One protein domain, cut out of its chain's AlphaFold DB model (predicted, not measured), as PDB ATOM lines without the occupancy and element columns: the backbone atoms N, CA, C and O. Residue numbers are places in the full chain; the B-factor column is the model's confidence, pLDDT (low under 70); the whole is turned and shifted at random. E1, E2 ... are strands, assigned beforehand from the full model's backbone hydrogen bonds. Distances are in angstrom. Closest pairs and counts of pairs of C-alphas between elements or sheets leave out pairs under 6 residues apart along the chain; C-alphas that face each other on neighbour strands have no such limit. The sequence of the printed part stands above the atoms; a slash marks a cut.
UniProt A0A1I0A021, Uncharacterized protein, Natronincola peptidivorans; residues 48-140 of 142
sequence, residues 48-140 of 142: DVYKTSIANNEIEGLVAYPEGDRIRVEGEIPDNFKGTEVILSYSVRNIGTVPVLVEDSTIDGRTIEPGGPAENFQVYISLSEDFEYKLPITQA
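What this domain is: This is residues 48 to 140 of the 142 residues of an uncharacterized protein of Natronincola peptidivorans (UniProt A0A1I0A021). You will find an elongated sandwich of two small sheets face to face, the strongly twisted E1, E4, E7 and the sheet E2, E3, E8, with a third sheet, E6, E5, E9, at one end. E8 runs on into E9 and joins the second sheet to the third. The printed part has 93 residues, with nine named strands, E1 to E9 along the chain, and no named helix; the class is all strand, and each sheet, in the order just named, is antiparallel. The whole is compact, with a radius of gyration of the C-alphas of 14.0 A, and spans 44 by 23 by 20 A.

Where its parts are: Find C-alpha 48 at (9.841, -21.874, -51.015); from there E1, residues 48 to 55, runs 20.9 A. E2, residues 63 to 67, and E3, residues 70 to 74, follow. E4, residues 85 to 94, runs 28.1 A from C-alpha 85 at (15.354, -45.327, -44.113). Next come E5, residues 100 to 104, E6, residues 107 to 112, and E7, residues 119 to 126, 23.0 A long. E8, residues 132 to 134, precedes E9, residues 137 to 139, which ends at (0.552, -20.674, -39.670).

How they stand to each other: Within hydrogen-bond range of inner strand E4 you find N 53 and O 89 toward E1, 2.8 A, and N 88 and O 123 toward E7, 2.9 A. The sandwich's strands stand at 31 degrees, sheet to sheet; the closest C-alphas of E1 and E2 are Val 49 and Pro 66, 5.5 A. E2 and E3 form a hairpin, N 65 to O 72 2.8 A; E3 and E8 have no such pair, but C-alphas 70 and 134 face each other at 5.4 A. In the third sheet, look for N 102 and O 110 in the hairpin E5 and E6, 2.9 A, and N 101 and O 138 between E5 and E9, 2.9 A.

The domain as a whole: The farthest C-alphas, Asn 80 and Thr 97, are 45.2 A apart. The printed part has no cut and no long link. Its mean pLDDT is 78.0; residues 56 to 60, 104 to 109, 129 to 135, 137 and 139 to 140 are under 70.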
ATOM      1  N   ASP A  48       9.038 -21.373 -49.922       86.50
ATOM      2  CA  ASP A  48       9.841 -21.874 -51.015       86.50
ATOM      3  C   ASP A  48      10.898 -22.836 -50.483       86.50
ATOM      4  O   ASP A  48      11.696 -22.504 -49.595       86.50
ATOM      5  N   VAL A  49      10.893 -24.045 -51.033       85.56
ATOM      6  CA  VAL A  49      11.960 -25.020 -50.829       85.56
ATOM      7  C   VAL A  49      13.014 -24.757 -51.891       85.56
ATOM      8  O   VAL A  49      12.719 -24.795 -53.076       85.56
ATOM      9  N   TYR A  50      14.257 -24.483 -51.500       80.75
ATOM     10  CA  TYR A  50      15.281 -24.065 -52.477       80.75
ATOM     11  C   TYR A  50      16.538 -24.941 -52.480       80.75
ATOM     12  O   TYR A  50      17.367 -24.825 -53.384       80.75
ATOM     13  N   LYS A  51      16.703 -25.824 -51.488       84.12
ATOM     14  CA  LYS A  51      17.783 -26.815 -51.445       84.12
ATOM     15  C   LYS A  51      17.263 -28.136 -50.919       84.12
ATOM     16  O   LYS A  51      16.513 -28.161 -49.950       84.12
ATOM     17  N   THR A  52      17.718 -29.211 -51.542       84.38
ATOM     18  CA  THR A  52      17.379 -30.594 -51.222       84.38
ATOM     19  C   THR A  52      18.630 -31.449 -51.403       84.38
ATOM     20  O   THR A  52      19.429 -31.219 -52.310       84.38
ATOM     21  N   SER A  53      18.838 -32.412 -50.514       84.12
ATOM     22  CA  SER A  53      19.942 -33.367 -50.573       84.12
ATOM     23  C   SER A  53      19.528 -34.649 -49.871       84.12
ATOM     24  O   SER A  53      18.990 -34.606 -48.769       84.12
ATOM     25  N   ILE A  54      19.821 -35.795 -50.476       82.56
ATOM     26  CA  ILE A  54      19.610 -37.104 -49.854       82.56
ATOM     27  C   ILE A  54      20.955 -37.556 -49.297       82.56
ATOM     28  O   ILE A  54      21.927 -37.687 -50.037       82.56
ATOM     29  N   ALA A  55      21.037 -37.741 -47.983       74.38
ATOM     30  CA  ALA A  55      22.233 -38.253 -47.334       74.38
ATOM     31  C   ALA A  55      22.171 -39.787 -47.313       74.38
ATOM     32  O   ALA A  55      21.786 -40.391 -46.316       74.38
ATOM     33  N   ASN A  56      22.529 -40.411 -48.436       68.50
ATOM     34  CA  ASN A  56      22.894 -41.823 -48.477       68.50
ATOM     35  C   ASN A  56      23.871 -42.077 -49.635       68.50
ATOM     36  O   ASN A  56      23.481 -42.068 -50.798       68.50
ATOM     37  N   ASN A  57      25.146 -42.297 -49.308       60.91
ATOM     38  CA  ASN A  57      26.200 -42.514 -50.304       60.91
ATOM     39  C   ASN A  57      26.116 -43.894 -50.980       60.91
ATOM     40  O   ASN A  57      26.872 -44.150 -51.910       60.91
ATOM     41  N   GLU A  58      25.254 -44.793 -50.496       64.88
ATOM     42  CA  GLU A  58      25.153 -46.171 -50.995       64.88
ATOM     43  C   GLU A  58      24.078 -46.347 -52.074       64.88
ATOM     44  O   GLU A  58      24.069 -47.365 -52.765       64.88
ATOM     45  N   ILE A  59      23.186 -45.363 -52.243       69.50
ATOM     46  CA  ILE A  59      22.104 -45.405 -53.232       69.50
ATOM     47  C   ILE A  59      22.391 -44.363 -54.310       69.50
ATOM     48  O   ILE A  59      21.970 -43.210 -54.233       69.50
ATOM     49  N   GLU A  60      23.150 -44.779 -55.320       68.88
ATOM     50  CA  GLU A  60      23.378 -43.970 -56.514       68.88
ATOM     51  C   GLU A  60      22.091 -43.904 -57.352       68.88
ATOM     52  O   GLU A  60      21.478 -44.927 -57.646       68.88
ATOM     53  N   GLY A  61      21.682 -42.695 -57.749       71.38
ATOM     54  CA  GLY A  61      20.567 -42.483 -58.681       71.38
ATOM     55  C   GLY A  61      19.315 -41.836 -58.088       71.38
ATOM     56  O   GLY A  61      18.463 -41.409 -58.862       71.38
ATOM     57  N   LEU A  62      19.215 -41.692 -56.762       76.75
ATOM     58  CA  LEU A  62      18.159 -40.896 -56.131       76.75
ATOM     59  C   LEU A  62      18.514 -39.408 -56.142       76.75
ATOM     60  O   LEU A  62      19.547 -38.991 -55.616       76.75
ATOM     61  N   VAL A  63      17.622 -38.591 -56.692       81.06
ATOM     62  CA  VAL A  63      17.742 -37.136 -56.722       81.06
ATOM     63  C   VAL A  63      16.459 -36.507 -56.194       81.06
ATOM     64  O   VAL A  63      15.358 -36.833 -56.629       81.06
ATOM     65  N   ALA A  64      16.603 -35.591 -55.238       83.69
ATOM     66  CA  ALA A  64      15.501 -34.792 -54.722       83.69
ATOM     67  C   ALA A  64      15.528 -33.403 -55.355       83.69
ATOM     68  O   ALA A  64      16.553 -32.719 -55.289       83.69
ATOM     69  N   TYR A  65      14.396 -32.959 -55.887       82.25
ATOM     70  CA  TYR A  65      14.208 -31.632 -56.456       82.25
ATOM     71  C   TYR A  65      13.115 -30.882 -55.688       82.25
ATOM     72  O   TYR A  65      12.075 -31.470 -55.373       82.25
ATOM     73  N   PRO A  66      13.314 -29.593 -55.378       83.06
ATOM     74  CA  PRO A  66      12.238 -28.771 -54.857       83.06
ATOM     75  C   PRO A  66      11.219 -28.443 -55.957       83.06
ATOM     76  O   PRO A  66      11.594 -28.090 -57.075       83.06
ATOM     77  N   GLU A  67       9.934 -28.507 -55.624       82.50
ATOM     78  CA  GLU A  67       8.815 -28.157 -56.502       82.50
ATOM     79  C   GLU A  67       7.821 -27.280 -55.723       82.50
ATOM     80  O   GLU A  67       6.798 -27.743 -55.220       82.50
ATOM     81  N   GLY A  68       8.162 -25.996 -55.567       80.19
ATOM     82  CA  GLY A  68       7.366 -25.035 -54.797       80.19
ATOM     83  C   GLY A  68       7.326 -25.381 -53.307       80.19
ATOM     84  O   GLY A  68       8.341 -25.271 -52.618       80.19
ATOM     85  N   ASP A  69       6.158 -25.814 -52.823       76.81
ATOM     86  CA  ASP A  69       5.916 -26.248 -51.439       76.81
ATOM     87  C   ASP A  69       6.160 -27.756 -51.215       76.81
ATOM     88  O   ASP A  69       5.891 -28.281 -50.129       76.81
ATOM     89  N   ARG A  70       6.661 -28.467 -52.235       79.81
ATOM     90  CA  ARG A  70       6.888 -29.919 -52.218       79.81
ATOM     91  C   ARG A  70       8.327 -30.283 -52.537       79.81
ATOM     92  O   ARG A  70       9.084 -29.502 -53.112       79.81
ATOM     93  N   ILE A  71       8.687 -31.513 -52.188       82.19
ATOM     94  CA  ILE A  71       9.941 -32.133 -52.607       82.19
ATOM     95  C   ILE A  71       9.601 -33.381 -53.406       82.19
ATOM     96  O   ILE A  71       8.958 -34.300 -52.893       82.19
ATOM     97  N   ARG A  72      10.056 -33.411 -54.657       82.81
ATOM     98  CA  ARG A  72       9.928 -34.559 -55.548       82.81
ATOM     99  C   ARG A  72      11.217 -35.360 -55.513       82.81
ATOM    100  O   ARG A  72      12.292 -34.807 -55.736       82.81
ATOM    101  N   VAL A  73      11.112 -36.651 -55.227       81.50
ATOM    102  CA  VAL A  73      12.248 -37.574 -55.243       81.50
ATOM    103  C   VAL A  73      12.110 -38.471 -56.466       81.50
ATOM    104  O   VAL A  73      11.078 -39.107 -56.647       81.50
ATOM    105  N   GLU A  74      13.136 -38.501 -57.309       81.50
ATOM    106  CA  GLU A  74      13.195 -39.347 -58.502       81.50
ATOM    107  C   GLU A  74      14.441 -40.224 -58.463       81.50
ATOM    108  O   GLU A  74      15.500 -39.788 -58.021       81.50
ATOM    109  N   GLY A  75      14.326 -41.454 -58.948       77.88
ATOM    110  CA  GLY A  75      15.451 -42.371 -59.059       77.88
ATOM    111  C   GLY A  75      15.002 -43.819 -59.019       77.88
ATOM    112  O   GLY A  75      13.890 -44.131 -58.599       77.88
ATOM    113  N   GLU A  76      15.875 -44.710 -59.467       79.19
ATOM    114  CA  GLU A  76      15.644 -46.145 -59.346       79.19
ATOM    115  C   GLU A  76      16.084 -46.593 -57.951       79.19
ATOM    116  O   GLU A  76      17.233 -46.390 -57.563       79.19
ATOM    117  N   ILE A  77      15.161 -47.172 -57.181       80.62
ATOM    118  CA  ILE A  77      15.464 -47.753 -55.872       80.62
ATOM    119  C   ILE A  77      15.808 -49.226 -56.101       80.62
ATOM    120  O   ILE A  77      14.911 -49.999 -56.454       80.62
ATOM    121  N   PRO A  78      17.066 -49.650 -55.884       79.94
ATOM    122  CA  PRO A  78      17.413 -51.054 -56.027       79.94
ATOM    123  C   PRO A  78      16.647 -51.899 -54.999       79.94
ATOM    124  O   PRO A  78      16.445 -51.474 -53.858       79.94
ATOM    125  N   ASP A  79      16.242 -53.117 -55.372       81.69
ATOM    126  CA  ASP A  79      15.398 -53.978 -54.524       81.69
ATOM    127  C   ASP A  79      15.994 -54.240 -53.130       81.69
ATOM    128  O   ASP A  79      15.256 -54.392 -52.158       81.69
ATOM    129  N   ASN A  80      17.324 -54.247 -53.002       80.25
ATOM    130  CA  ASN A  80      18.023 -54.443 -51.730       80.25
ATOM    131  C   ASN A  80      17.966 -53.230 -50.783       80.25
ATOM    132  O   ASN A  80      18.371 -53.364 -49.631       80.25
ATOM    133  N   PHE A  81      17.480 -52.077 -51.247       77.56
ATOM    134  CA  PHE A  81      17.299 -50.868 -50.441       77.56
ATOM    135  C   PHE A  81      15.825 -50.539 -50.164       77.56
ATOM    136  O   PHE A  81      15.542 -49.614 -49.400       77.56
ATOM    137  N   LYS A  82      14.872 -51.305 -50.714       80.94
ATOM    138  CA  LYS A  82      13.444 -51.156 -50.392       80.94
ATOM    139  C   LYS A  82      13.217 -51.351 -48.888       80.94
ATOM    140  O   LYS A  82      13.677 -52.329 -48.303       80.94
ATOM    141  N   GLY A  83      12.520 -50.404 -48.259       77.00
ATOM    142  CA  GLY A  83      12.297 -50.389 -46.808       77.00
ATOM    143  C   GLY A  83      13.473 -49.869 -45.970       77.00
ATOM    144  O   GLY A  83      13.375 -49.860 -44.745       77.00
ATOM    145  N   THR A  84      14.560 -49.408 -46.598       80.12
ATOM    146  CA  THR A  84      15.645 -48.697 -45.902       80.12
ATOM    147  C   THR A  84      15.225 -47.252 -45.638       80.12
ATOM    148  O   THR A  84      14.606 -46.611 -46.492       80.12
ATOM    149  N   GLU A  85      15.556 -46.735 -44.454       81.69
ATOM    150  CA  GLU A  85      15.354 -45.327 -44.113       81.69
ATOM    151  C   GLU A  85      16.515 -44.483 -44.639       81.69
ATOM    152  O   GLU A  85      17.685 -44.800 -44.415       81.69
ATOM    153  N   VAL A  86      16.197 -43.389 -45.327       82.25
ATOM    154  CA  VAL A  86      17.182 -42.402 -45.777       82.25
ATOM    155  C   VAL A  86      16.854 -41.024 -45.233       82.25
ATOM    156  O   VAL A  86      15.697 -40.696 -44.968       82.25
ATOM    157  N   ILE A  87      17.891 -40.206 -45.066       83.56
ATOM    158  CA  ILE A  87      17.750 -38.850 -44.546       83.56
ATOM    159  C   ILE A  87      17.629 -37.891 -45.727       83.56
ATOM    160  O   ILE A  87      18.585 -37.679 -46.478       83.56
ATOM    161  N   LEU A  88      16.458 -37.277 -45.868       84.25
ATOM    162  CA  LEU A  88      16.231 -36.165 -46.780       84.25
ATOM    163  C   LEU A  88      16.499 -34.858 -46.032       84.25
ATOM    164  O   LEU A  88      15.752 -34.479 -45.135       84.25
ATOM    165  N   SER A  89      17.569 -34.168 -46.411       86.94
ATOM    166  CA  SER A  89      17.882 -32.819 -45.944       86.94
ATOM    167  C   SER A  89      17.302 -31.795 -46.908       86.94
ATOM    168  O   SER A  89      17.516 -31.889 -48.117       86.94
ATOM    169  N   TYR A  90      16.600 -30.793 -46.395       86.94
ATOM    170  CA  TYR A  90      16.034 -29.731 -47.216       86.94
ATOM    171  C   TYR A  90      16.075 -28.384 -46.503       86.94
ATOM    172  O   TYR A  90      16.179 -28.310 -45.281       86.94
ATOM    173  N   SER A  91      16.019 -27.308 -47.281       87.19
ATOM    174  CA  SER A  91      16.040 -25.948 -46.759       87.19
ATOM    175  C   SER A  91      14.802 -25.184 -47.201       87.19
ATOM    176  O   SER A  91      14.498 -25.114 -48.395       87.19
ATOM    177  N   VAL A  92      14.133 -24.567 -46.233       87.56
ATOM    178  CA  VAL A  92      12.875 -23.842 -46.414       87.56
ATOM    179  C   VAL A  92      13.097 -22.363 -46.127       87.56
ATOM    180  O   VAL A  92      13.781 -22.010 -45.167       87.56
ATOM    181  N   ARG A  93      12.506 -21.489 -46.942       89.50
ATOM    182  CA  ARG A  93      12.456 -20.044 -46.685       89.50
ATOM    183  C   ARG A  93      11.024 -19.526 -46.753       89.50
ATOM    184  O   ARG A  93      10.239 -19.961 -47.591       89.50
ATOM    185  N   ASN A  94      10.708 -18.565 -45.890       89.81
ATOM    186  CA  ASN A  94       9.428 -17.867 -45.906       89.81
ATOM    187  C   ASN A  94       9.525 -16.640 -46.825       89.81
ATOM    188  O   ASN A  94      10.211 -15.665 -46.504       89.81
ATOM    189  N   ILE A  95       8.858 -16.715 -47.977       89.56
ATOM    190  CA  ILE A  95       8.753 -15.626 -48.963       89.56
ATOM    191  C   ILE A  95       7.425 -14.861 -48.849       89.56
ATOM    192  O   ILE A  95       7.215 -13.876 -49.558       89.56
ATOM    193  N   GLY A  96       6.543 -15.295 -47.947       86.62
ATOM    194  CA  GLY A  96       5.289 -14.638 -47.619       86.62
ATOM    195  C   GLY A  96       5.466 -13.433 -46.696       86.62
ATOM    196  O   GLY A  96       6.563 -12.921 -46.485       86.62
ATOM    197  N   THR A  97       4.351 -12.969 -46.135       88.56
ATOM    198  CA  THR A  97       4.304 -11.829 -45.204       88.56
ATOM    199  C   THR A  97       3.882 -12.221 -43.790       88.56
ATOM    200  O   THR A  97       3.826 -11.351 -42.923       88.56
ATOM    201  N   VAL A  98       3.542 -13.493 -43.552       87.75
ATOM    202  CA  VAL A  98       3.155 -14.010 -42.229       87.75
ATOM    203  C   VAL A  98       4.172 -15.035 -41.724       87.75
ATOM    204  O   VAL A  98       4.660 -15.826 -42.531       87.75
ATOM    205  N   PRO A  99       4.502 -15.054 -40.421       85.31
ATOM    206  CA  PRO A  99       5.348 -16.092 -39.836       85.31
ATOM    207  C   PRO A  99       4.727 -17.483 -39.967       85.31
ATOM    208  O   PRO A  99       3.508 -17.662 -39.894       85.31
ATOM    209  N   VAL A 100       5.586 -18.480 -40.146       84.38
ATOM    210  CA  VAL A 100       5.184 -19.868 -40.392       84.38
ATOM    211  C   VAL A 100       5.825 -20.765 -39.349       84.38
ATOM    212  O   VAL A 100       7.019 -20.640 -39.097       84.38
ATOM    213  N   LEU A 101       5.053 -21.689 -38.785       83.44
ATOM    214  CA  LEU A 101       5.564 -22.770 -37.954       83.44
ATOM    215  C   LEU A 101       5.775 -24.010 -38.827       83.44
ATOM    216  O   LEU A 101       4.841 -24.504 -39.462       83.44
ATOM    217  N   VAL A 102       7.006 -24.509 -38.849       78.94
ATOM    218  CA  VAL A 102       7.339 -25.798 -39.458       78.94
ATOM    219  C   VAL A 102       7.536 -26.801 -38.333       78.94
ATOM    220  O   VAL A 102       8.451 -26.657 -37.518       78.94
ATOM    221  N   GLU A 103       6.653 -27.793 -38.269       74.25
ATOM    222  CA  GLU A 103       6.754 -28.879 -37.300       74.25
ATOM    223  C   GLU A 103       7.722 -29.938 -37.833       74.25
ATOM    224  O   GLU A 103       7.498 -30.536 -38.883       74.25
ATOM    225  N   ASP A 104       8.819 -30.162 -37.116       67.38
ATOM    226  CA  ASP A 104       9.721 -31.276 -37.384       67.38
ATOM    227  C   ASP A 104       9.309 -32.443 -36.475       67.38
ATOM    228  O   ASP A 104       9.095 -32.265 -35.278       67.38
ATOM    229  N   SER A 105       9.222 -33.659 -37.019       58.00
ATOM    230  CA  SER A 105       8.999 -34.885 -36.239       58.00
ATOM    231  C   SER A 105      10.048 -35.119 -35.140       58.00
ATOM    232  O   SER A 105       9.843 -35.955 -34.262       58.00
ATOM    233  N   THR A 106      11.172 -34.401 -35.197       54.34
ATOM    234  CA  THR A 106      12.365 -34.631 -34.380       54.34
ATOM    235  C   THR A 106      12.695 -33.482 -33.416       54.34
ATOM    236  O   THR A 106      13.467 -33.691 -32.480       54.34
ATOM    237  N   ILE A 107      12.145 -32.274 -33.613       57.41
ATOM    238  CA  ILE A 107      12.440 -31.063 -32.818       57.41
ATOM    239  C   ILE A 107      11.151 -30.242 -32.659       57.41
ATOM    240  O   ILE A 107      10.416 -30.090 -33.632       57.41
ATOM    241  N   ASP A 108      10.905 -29.679 -31.466       64.62
ATOM    242  CA  ASP A 108       9.838 -28.687 -31.238       64.62
ATOM    243  C   ASP A 108       9.816 -27.659 -32.383       64.62
ATOM    244  O   ASP A 108      10.864 -27.126 -32.768       64.62
ATOM    245  N   GLY A 109       8.630 -27.446 -32.963       66.69
ATOM    246  CA  GLY A 109       8.458 -26.728 -34.226       66.69
ATOM    247  C   GLY A 109       9.214 -25.399 -34.283       66.69
ATOM    248  O   GLY A 109       9.320 -24.666 -33.297       66.69
ATOM    249  N   ARG A 110       9.754 -25.076 -35.461       80.50
ATOM    250  CA  ARG A 110      10.538 -23.854 -35.681       80.50
ATOM    251  C   ARG A 110       9.716 -22.808 -36.409       80.50
ATOM    252  O   ARG A 110       9.108 -23.093 -37.440       80.50
ATOM    253  N   THR A 111       9.745 -21.583 -35.898       82.56
ATOM    254  CA  THR A 111       9.140 -20.433 -36.571       82.56
ATOM    255  C   THR A 111      10.107 -19.862 -37.602       82.56
ATOM    256  O   THR A 111      11.240 -19.520 -37.270       82.56
ATOM    257  N   ILE A 112       9.650 -19.735 -38.847       83.62
ATOM    258  CA  ILE A 112      10.374 -19.083 -39.939       83.62
ATOM    259  C   ILE A 112       9.745 -17.712 -40.190       83.62
ATOM    260  O   ILE A 112       8.598 -17.598 -40.642       83.62
ATOM    261  N   GLU A 113      10.518 -16.667 -39.914       88.00
ATOM    262  CA  GLU A 113      10.098 -15.281 -40.105       88.00
ATOM    263  C   GLU A 113      10.078 -14.881 -41.593       88.00
ATOM    264  O   GLU A 113      10.952 -15.310 -42.358       88.00
ATOM    265  N   PRO A 114       9.127 -14.030 -42.022       87.88
ATOM    266  CA  PRO A 114       9.094 -13.470 -43.372       87.88
ATOM    267  C   PRO A 114      10.415 -12.798 -43.762       87.88
ATOM    268  O   PRO A 114      10.899 -11.908 -43.062       87.88
ATOM    269  N   GLY A 115      11.007 -13.204 -44.890       84.56
ATOM    270  CA  GLY A 115      12.277 -12.645 -45.373       84.56
ATOM    271  C   GLY A 115      13.507 -13.006 -44.528       84.56
ATOM    272  O   GLY A 115      14.584 -12.450 -44.755       84.56
ATOM    273  N   GLY A 116      13.361 -13.920 -43.563       84.62
ATOM    274  CA  GLY A 116      14.456 -14.457 -42.765       84.62
ATOM    275  C   GLY A 116      15.402 -15.366 -43.562       84.62
ATOM    276  O   GLY A 116      15.146 -15.686 -44.731       84.62
ATOM    277  N   PRO A 117      16.525 -15.790 -42.952       85.81
ATOM    278  CA  PRO A 117      17.380 -16.796 -43.557       85.81
ATOM    279  C   PRO A 117      16.608 -18.103 -43.744       85.81
ATOM    280  O   PRO A 117      15.654 -18.410 -43.034       85.81
ATOM    281  N   ALA A 118      17.054 -18.882 -44.717       85.12
ATOM    282  CA  ALA A 118      16.561 -20.228 -44.891       85.12
ATOM    283  C   ALA A 118      16.935 -21.128 -43.711       85.12
ATOM    284  O   ALA A 118      18.099 -21.167 -43.305       85.12
ATOM    285  N   GLU A 119      15.973 -21.923 -43.263       85.62
ATOM    286  CA  GLU A 119      16.149 -22.913 -42.209       85.62
ATOM    287  C   GLU A 119      16.326 -24.311 -42.805       85.62
ATOM    288  O   GLU A 119      15.716 -24.646 -43.822       85.62
ATOM    289  N   ASN A 120      17.187 -25.118 -42.184       85.44
ATOM    290  CA  ASN A 120      17.490 -26.477 -42.631       85.44
ATOM    291  C   ASN A 120      16.735 -27.500 -41.784       85.44
ATOM    292  O   ASN A 120      16.814 -27.465 -40.555       85.44
ATOM    293  N   PHE A 121      16.096 -28.445 -42.460       83.19
ATOM    294  CA  PHE A 121      15.317 -29.527 -41.876       83.19
ATOM    295  C   PHE A 121      15.802 -30.869 -42.412       83.19
ATOM    296  O   PHE A 121      16.399 -30.954 -43.490       83.19
ATOM    297  N   GLN A 122      15.556 -31.920 -41.637       82.44
ATOM    298  CA  GLN A 122      15.858 -33.291 -42.021       82.44
ATOM    299  C   GLN A 122      14.645 -34.156 -41.726       82.44
ATOM    300  O   GLN A 122      14.019 -34.012 -40.683       82.44
ATOM    301  N   VAL A 123      14.314 -35.055 -42.644       79.75
ATOM    302  CA  VAL A 123      13.248 -36.031 -42.442       79.75
ATOM    303  C   VAL A 123      13.738 -37.417 -42.834       79.75
ATOM    304  O   VAL A 123      14.438 -37.585 -43.835       79.75
ATOM    305  N   TYR A 124      13.375 -38.403 -42.020       80.31
ATOM    306  CA  TYR A 124      13.596 -39.812 -42.313       80.31
ATOM    307  C   TYR A 124      12.473 -40.294 -43.226       80.31
ATOM    308  O   TYR A 124      11.297 -40.204 -42.874       80.31
ATOM    309  N   ILE A 125      12.833 -40.777 -44.411       77.94
ATOM    310  CA  ILE A 125      11.880 -41.317 -45.382       77.94
ATOM    311  C   ILE A 125      12.197 -42.791 -45.616       77.94
ATOM    312  O   ILE A 125      13.357 -43.167 -45.771       77.94
ATOM    313  N   SER A 126      11.164 -43.632 -45.622       79.44
ATOM    314  CA  SER A 126      11.302 -45.040 -45.994       79.44
ATOM    315  C   SER A 126      11.150 -45.163 -47.505       79.44
ATOM    316  O   SER A 126      10.182 -44.661 -48.075       79.44
ATOM    317  N   LEU A 127      12.120 -45.797 -48.159       73.69
ATOM    318  CA  LEU A 127      12.123 -45.941 -49.612       73.69
ATOM    319  C   LEU A 127      11.055 -46.947 -50.080       73.69
ATOM    320  O   LEU A 127      11.155 -48.147 -49.802       73.69
ATOM    321  N   SER A 128      10.068 -46.448 -50.831       73.94
ATOM    322  CA  SER A 128       9.023 -47.204 -51.541       73.94
ATOM    323  C   SER A 128       8.959 -46.803 -53.020       73.94
ATOM    324  O   SER A 128       9.517 -45.778 -53.393       73.94
ATOM    325  N   GLU A 129       8.285 -47.601 -53.858       59.69
ATOM    326  CA  GLU A 129       8.291 -47.445 -55.329       59.69
ATOM    327  C   GLU A 129       7.812 -46.073 -55.827       59.69
ATOM    328  O   GLU A 129       8.338 -45.595 -56.823       59.69
ATOM    329  N   ASP A 130       6.919 -45.409 -55.093       60.84
ATOM    330  CA  ASP A 130       6.533 -44.016 -55.318       60.84
ATOM    331  C   ASP A 130       6.486 -43.290 -53.965       60.84
ATOM    332  O   ASP A 130       5.876 -43.789 -53.012       60.84
ATOM    333  N   PHE A 131       7.131 -42.124 -53.856       63.28
ATOM    334  CA  PHE A 131       7.109 -41.311 -52.637       63.28
ATOM    335  C   PHE A 131       7.005 -39.818 -52.958       63.28
ATOM    336  O   PHE A 131       7.860 -39.242 -53.628       63.28
ATOM    337  N   GLU A 132       5.964 -39.179 -52.427       62.28
ATOM    338  CA  GLU A 132       5.773 -37.731 -52.463       62.28
ATOM    339  C   GLU A 132       5.720 -37.217 -51.020       62.28
ATOM    340  O   GLU A 132       4.880 -37.656 -50.230       62.28
ATOM    341  N   TYR A 133       6.616 -36.291 -50.661       66.00
ATOM    342  CA  TYR A 133       6.624 -35.682 -49.330       66.00
ATOM    343  C   TYR A 133       6.054 -34.271 -49.377       66.00
ATOM    344  O   TYR A 133       6.597 -33.380 -50.037       66.00
ATOM    345  N   LYS A 134       4.971 -34.063 -48.624       69.81
ATOM    346  CA  LYS A 134       4.403 -32.740 -48.383       69.81
ATOM    347  C   LYS A 134       4.888 -32.208 -47.039       69.81
ATOM    348  O   LYS A 134       4.773 -32.893 -46.026       69.81
ATOM    349  N   LEU A 135       5.377 -30.971 -47.033       67.06
ATOM    350  CA  LEU A 135       5.874 -30.328 -45.822       67.06
ATOM    351  C   LEU A 135       4.736 -30.075 -44.803       67.06
ATOM    352  O   LEU A 135       3.693 -29.529 -45.184       67.06
ATOM    353  N   PRO A 136       4.920 -30.424 -43.512       70.44
ATOM    354  CA  PRO A 136       3.964 -30.145 -42.437       70.44
ATOM    355  C   PRO A 136       4.055 -28.673 -41.997       70.44
ATOM    356  O   PRO A 136       4.634 -28.318 -40.972       70.44
ATOM    357  N   ILE A 137       3.508 -27.791 -42.828       67.00
ATOM    358  CA  ILE A 137       3.549 -26.341 -42.646       67.00
ATOM    359  C   ILE A 137       2.225 -25.848 -42.060       67.00
ATOM    360  O   ILE A 137       1.167 -26.075 -42.654       67.00
ATOM    361  N   THR A 138       2.292 -25.071 -40.975       72.38
ATOM    362  CA  THR A 138       1.123 -24.400 -40.383       72.38
ATOM    363  C   THR A 138       1.418 -22.919 -40.113       72.38
ATOM    364  O   THR A 138       2.563 -22.519 -39.907       72.38
ATOM    365  N   GLN A 139       0.391 -22.061 -40.124       64.81
ATOM    366  CA  GLN A 139       0.552 -20.674 -39.670       64.81
ATOM    367  C   GLN A 139       0.927 -20.652 -38.186       64.81
ATOM    368  O   GLN A 139       0.266 -21.296 -37.369       64.81
ATOM    369  N   ALA A 140       1.964 -19.891 -37.833       63.12
ATOM    370  CA  ALA A 140       2.298 -19.679 -36.433       63.12
ATOM    371  C   ALA A 140       1.155 -18.882 -35.783       63.12
ATOM    372  O   ALA A 140       0.901 -17.732 -36.145       63.12
TER     373      ALA A 140